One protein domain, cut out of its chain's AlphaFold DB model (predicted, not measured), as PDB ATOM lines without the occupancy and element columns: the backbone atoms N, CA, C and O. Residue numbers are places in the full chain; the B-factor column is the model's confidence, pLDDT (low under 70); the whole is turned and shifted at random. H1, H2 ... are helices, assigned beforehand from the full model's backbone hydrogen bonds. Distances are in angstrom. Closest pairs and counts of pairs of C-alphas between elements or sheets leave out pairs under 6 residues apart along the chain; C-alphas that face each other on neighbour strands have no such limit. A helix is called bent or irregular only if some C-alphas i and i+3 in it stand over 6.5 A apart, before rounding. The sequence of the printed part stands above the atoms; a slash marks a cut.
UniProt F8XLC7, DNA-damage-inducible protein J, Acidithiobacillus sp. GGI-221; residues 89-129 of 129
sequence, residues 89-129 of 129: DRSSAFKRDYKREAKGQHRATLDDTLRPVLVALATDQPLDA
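What this domain is: This is residues 89 to 129 of the 129 residues of the protein "DNA-damage-inducible protein J" of Acidithiobacillus sp. GGI-221 (UniProt F8XLC7). Two helices make a flat, open V, meeting near their ends at a tight link, with the space between the arms empty. Residues 89 to 97, of which 92 to 97 belong to H1, stand free, and the last residues fold back beyond H2. The printed part has 41 residues with two named helices, H1 then H2, and no named strand; its class is all helix. It is loose, with a radius of gyration of the C-alphas of 11.7 A and spans of 29 by 25 by 10 A.

Where its parts are: H1, residues 92 to 101, begins at C-alpha 92 (26.354, 20.049, 19.695) and is 14.5 A long. H2, residues 107 to 122, is 20.8 A long and ends at C-alpha 122 (45.975, 26.579, 19.364). H2 has a kink of 32 degrees near residue 114 and is only just irregular: C-alphas 112 and 115 are 6.54 A apart.

How they stand to each other: H1 and H2 are close but not clearly touching; their closest C-alphas, of Glu 101 and Arg 107, are 6.0 A apart. They run opposite ways at a steep tilt of 47 degrees. Every O i to N i+4 pair is within hydrogen-bond range in H1, and 9 of 12 in H2.

The domain as a whole: The C-alphas farthest apart, of Ser 92 and Ala 129, are 31.4 A apart. The printed part has no cut. Residues 89 to 90 and 128 to 129 have pLDDT under 70.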
ATOM      1  N   ASP A  89      33.434  27.918  19.811       63.47
ATOM      2  CA  ASP A  89      32.247  27.282  20.384       63.47
ATOM      3  C   ASP A  89      31.834  26.092  19.508       63.47
ATOM      4  O   ASP A  89      31.342  26.224  18.385       63.47
ATOM      5  N   ARG A  90      32.119  24.886  20.002       68.25
ATOM      6  CA  ARG A  90      31.833  23.644  19.284       68.25
ATOM      7  C   ARG A  90      30.339  23.356  19.348       68.25
ATOM      8  O   ARG A  90      29.806  23.086  20.431       68.25
ATOM      9  N   SER A  91      29.698  23.308  18.181       74.31
ATOM     10  CA  SER A  91      28.291  22.926  18.058       74.31
ATOM     11  C   SER A  91      28.016  21.554  18.690       74.31
ATOM     12  O   SER A  91      28.887  20.681  18.782       74.31
ATOM     13  N   SER A  92      26.778  21.340  19.140       74.94
ATOM     14  CA  SER A  92      26.354  20.049  19.695       74.94
ATOM     15  C   SER A  92      26.471  18.914  18.671       74.94
ATOM     16  O   SER A  92      26.787  17.789  19.053       74.94
ATOM     17  N   ALA A  93      26.283  19.215  17.380       78.19
ATOM     18  CA  ALA A  93      26.520  18.285  16.279       78.19
ATOM     19  C   ALA A  93      27.994  17.861  16.224       78.19
ATOM     20  O   ALA A  93      28.286  16.679  16.386       78.19
ATOM     21  N   PHE A  94      28.915  18.828  16.180       78.88
ATOM     22  CA  PHE A  94      30.352  18.554  16.148       78.88
ATOM     23  C   PHE A  94      30.816  17.711  17.342       78.88
ATOM     24  O   PHE A  94      31.571  16.757  17.183       78.88
ATOM     25  N   LYS A  95      30.335  18.010  18.557       78.62
ATOM     26  CA  LYS A  95      30.683  17.232  19.762       78.62
ATOM     27  C   LYS A  95      30.231  15.770  19.666       78.62
ATOM     28  O   LYS A  95      30.936  14.886  20.151       78.62
ATOM     29  N   ARG A  96      29.056  15.509  19.080       81.19
ATOM     30  CA  ARG A  96      28.542  14.143  18.893       81.19
ATOM     31  C   ARG A  96      29.335  13.396  17.833       81.19
ATOM     32  O   ARG A  96      29.708  12.255  18.087       81.19
ATOM     33  N   ASP A  97      29.612  14.045  16.712       80.62
ATOM     34  CA  ASP A  97      30.315  13.428  15.590       80.62
ATOM     35  C   ASP A  97      31.767  13.133  15.969       80.62
ATOM     36  O   ASP A  97      32.212  11.996  15.845       80.62
ATOM     37  N   TYR A  98      32.450  14.078  16.622       80.44
ATOM     38  CA  TYR A  98      33.782  13.850  17.186       80.44
ATOM     39  C   TYR A  98      33.807  12.663  18.161       80.44
ATOM     40  O   TYR A  98      34.726  11.851  18.136       80.44
ATOM     41  N   LYS A  99      32.780  12.507  19.009       80.00
ATOM     42  CA  LYS A  99      32.683  11.373  19.943       80.00
ATOM     43  C   LYS A  99      32.414  10.040  19.235       80.00
ATOM     44  O   LYS A  99      32.834   9.006  19.755       80.00
ATOM     45  N   ARG A 100      31.694  10.050  18.106       82.31
ATOM     46  CA  ARG A 100      31.463   8.860  17.274       82.31
ATOM     47  C   ARG A 100      32.757   8.439  16.588       82.31
ATOM     48  O   ARG A 100      33.155   7.293  16.747       82.31
ATOM     49  N   GLU A 101      33.447   9.372  15.943       81.62
ATOM     50  CA  GLU A 101      34.694   9.105  15.223       81.62
ATOM     51  C   GLU A 101      35.844   8.715  16.162       81.62
ATOM     52  O   GLU A 101      36.569   7.760  15.898       81.62
ATOM     53  N   ALA A 102      35.947   9.350  17.336       77.06
ATOM     54  CA  ALA A 102      36.946   9.001  18.352       77.06
ATOM     55  C   ALA A 102      36.753   7.594  18.953       77.06
ATOM     56  O   ALA A 102      37.639   7.082  19.633       77.06
ATOM     57  N   LYS A 103      35.592   6.966  18.738       80.88
ATOM     58  CA  LYS A 103      35.303   5.575  19.124       80.88
ATOM     59  C   LYS A 103      35.136   4.646  17.919       80.88
ATOM     60  O   LYS A 103      34.873   3.463  18.112       80.88
ATOM     61  N   GLY A 104      35.226   5.195  16.713       80.06
ATOM     62  CA  GLY A 104      34.961   4.515  15.460       80.06
ATOM     63  C   GLY A 104      36.240   4.114  14.741       80.06
ATOM     64  O   GLY A 104      37.332   4.081  15.311       80.06
ATOM     65  N   GLN A 105      36.087   3.819  13.456       76.38
ATOM     66  CA  GLN A 105      37.153   3.310  12.599       76.38
ATOM     67  C   GLN A 105      38.302   4.317  12.393       76.38
ATOM     68  O   GLN A 105      39.434   3.906  12.164       76.38
ATOM     69  N   HIS A 106      38.039   5.621  12.536       78.12
ATOM     70  CA  HIS A 106      39.015   6.695  12.310       78.12
ATOM     71  C   HIS A 106      39.702   7.213  13.585       78.12
ATOM     72  O   HIS A 106      40.367   8.250  13.552       78.12
ATOM     73  N   ARG A 107      39.596   6.495  14.712       78.12
ATOM     74  CA  ARG A 107      40.219   6.898  15.986       78.12
ATOM     75  C   ARG A 107      41.728   7.140  15.870       78.12
ATOM     76  O   ARG A 107      42.210   8.129  16.413       78.12
ATOM     77  N   ALA A 108      42.448   6.268  15.162       76.44
ATOM     78  CA  ALA A 108      43.897   6.396  14.983       76.44
ATOM     79  C   ALA A 108      44.257   7.698  14.247       76.44
ATOM     80  O   ALA A 108      45.073   8.475  14.718       76.44
ATOM     81  N   THR A 109      43.549   8.020  13.161       77.50
ATOM     82  CA  THR A 109      43.753   9.261  12.394       77.50
ATOM     83  C   THR A 109      43.419  10.521  13.207       77.50
ATOM     84  O   THR A 109      44.058  11.563  13.054       77.50
ATOM     85  N   LEU A 110      42.428  10.449  14.100       77.44
ATOM     86  CA  LEU A 110      42.084  11.569  14.978       77.44
ATOM     87  C   LEU A 110      43.153  11.850  16.037       77.44
ATOM     88  O   LEU A 110      43.467  13.018  16.276       77.44
ATOM     89  N   ASP A 111      43.674  10.811  16.687       73.69
ATOM     90  CA  ASP A 111      44.679  10.977  17.738       73.69
ATOM     91  C   ASP A 111      46.080  11.246  17.158       73.69
ATOM     92  O   ASP A 111      46.772  12.109  17.696       73.69
ATOM     93  N   ASP A 112      46.454  10.618  16.036       78.62
ATOM     94  CA  ASP A 112      47.803  10.736  15.461       78.62
ATOM     95  C   ASP A 112      47.973  11.942  14.525       78.62
ATOM     96  O   ASP A 112      49.084  12.437  14.360       78.62
ATOM     97  N   THR A 113      46.901  12.441  13.898       78.06
ATOM     98  CA  THR A 113      47.001  13.508  12.880       78.06
ATOM     99  C   THR A 113      46.240  14.766  13.278       78.06
ATOM    100  O   THR A 113      46.799  15.861  13.285       78.06
ATOM    101  N   LEU A 114      44.964  14.641  13.650       80.25
ATOM    102  CA  LEU A 114      44.138  15.821  13.923       80.25
ATOM    103  C   LEU A 114      44.511  16.502  15.248       80.25
ATOM    104  O   LEU A 114      44.554  17.731  15.325       80.25
ATOM    105  N   ARG A 115      44.762  15.724  16.308       79.06
ATOM    106  CA  ARG A 115      45.072  16.267  17.637       79.06
ATOM    107  C   ARG A 115      46.377  17.081  17.653       79.06
ATOM    108  O   ARG A 115      46.312  18.198  18.167       79.06
ATOM    109  N   PRO A 116      47.510  16.621  17.084       82.12
ATOM    110  CA  PRO A 116      48.737  17.418  17.032       82.12
ATOM    111  C   PRO A 116      48.566  18.732  16.261       82.12
ATOM    112  O   PRO A 116      48.963  19.786  16.753       82.12
ATOM    113  N   VAL A 117      47.880  18.696  15.112       82.38
ATOM    114  CA  VAL A 117      47.604  19.886  14.288       82.38
ATOM    115  C   VAL A 117      46.768  20.915  15.054       82.38
ATOM    116  O   VAL A 117      47.091  22.101  15.066       82.38
ATOM    117  N   LEU A 118      45.707  20.479  15.741       78.81
ATOM    118  CA  LEU A 118      44.868  21.378  16.537       78.81
ATOM    119  C   LEU A 118      45.621  21.990  17.723       78.81
ATOM    120  O   LEU A 118      45.364  23.144  18.062       78.81
ATOM    121  N   VAL A 119      46.530  21.239  18.352       79.25
ATOM    122  CA  VAL A 119      47.374  21.756  19.438       79.25
ATOM    123  C   VAL A 119      48.322  22.824  18.902       79.25
ATOM    124  O   VAL A 119      48.319  23.925  19.443       79.25
ATOM    125  N   ALA A 120      49.033  22.551  17.804       81.88
ATOM    126  CA  ALA A 120      49.953  23.507  17.189       81.88
ATOM    127  C   ALA A 120      49.248  24.812  16.777       81.88
ATOM    128  O   ALA A 120      49.704  25.905  17.116       81.88
ATOM    129  N   LEU A 121      48.071  24.715  16.148       78.19
ATOM    130  CA  LEU A 121      47.252  25.883  15.799       78.19
ATOM    131  C   LEU A 121      46.737  26.641  17.037       78.19
ATOM    132  O   LEU A 121      46.634  27.871  17.031       78.19
ATOM    133  N   ALA A 122      46.412  25.939  18.126       75.81
ATOM    134  CA  ALA A 122      45.975  26.579  19.364       75.81
ATOM    135  C   ALA A 122      47.107  27.372  20.044       75.81
ATOM    136  O   ALA A 122      46.827  28.393  20.678       75.81
ATOM    137  N   THR A 123      48.362  26.944  19.879       79.31
ATOM    138  CA  THR A 123      49.555  27.546  20.496       79.31
ATOM    139  C   THR A 123      50.383  28.440  19.563       79.31
ATOM    140  O   THR A 123      51.444  28.890  19.984       79.31
ATOM    141  N   ASP A 124      49.903  28.748  18.349       75.25
ATOM    142  CA  ASP A 124      50.653  29.477  17.297       75.25
ATOM    143  C   ASP A 124      52.006  28.834  16.950       75.25
ATOM    144  O   ASP A 124      52.982  29.511  16.631       75.25
ATOM    145  N   GLN A 125      52.077  27.506  17.001       79.00
ATOM    146  CA  GLN A 125      53.235  26.779  16.498       79.00
ATOM    147  C   GLN A 125      53.062  26.480  15.001       79.00
ATOM    148  O   GLN A 125      51.947  26.178  14.563       79.00
ATOM    149  N   PRO A 126      54.141  26.569  14.201       76.31
ATOM    150  CA  PRO A 126      54.099  26.172  12.800       76.31
ATOM    151  C   PRO A 126      53.746  24.684  12.688       76.31
ATOM    152  O   PRO A 126      54.157  23.876  13.519       76.31
ATOM    153  N   LEU A 127      52.958  24.335  11.671       74.25
ATOM    154  CA  LEU A 127      52.674  22.943  11.342       74.25
ATOM    155  C   LEU A 127      53.881  22.378  10.594       74.25
ATOM    156  O   LEU A 127      54.238  22.904   9.539       74.25
ATOM    157  N   ASP A 128      54.499  21.334  11.140       69.25
ATOM    158  CA  ASP A 128      55.509  20.569  10.415       69.25
ATOM    159  C   ASP A 128      54.835  19.882   9.210       69.25
ATOM    160  O   ASP A 128      53.756  19.298   9.349       69.25
ATOM    161  N   ALA A 129      55.431  20.056   8.025       57.66
ATOM    162  CA  ALA A 129      54.901  19.616   6.730       57.66
ATOM    163  C   ALA A 129      55.034  18.105   6.497       57.66
ATOM    164  O   ALA A 129      56.061  17.527   6.920       57.66
TER     165      ALA A 129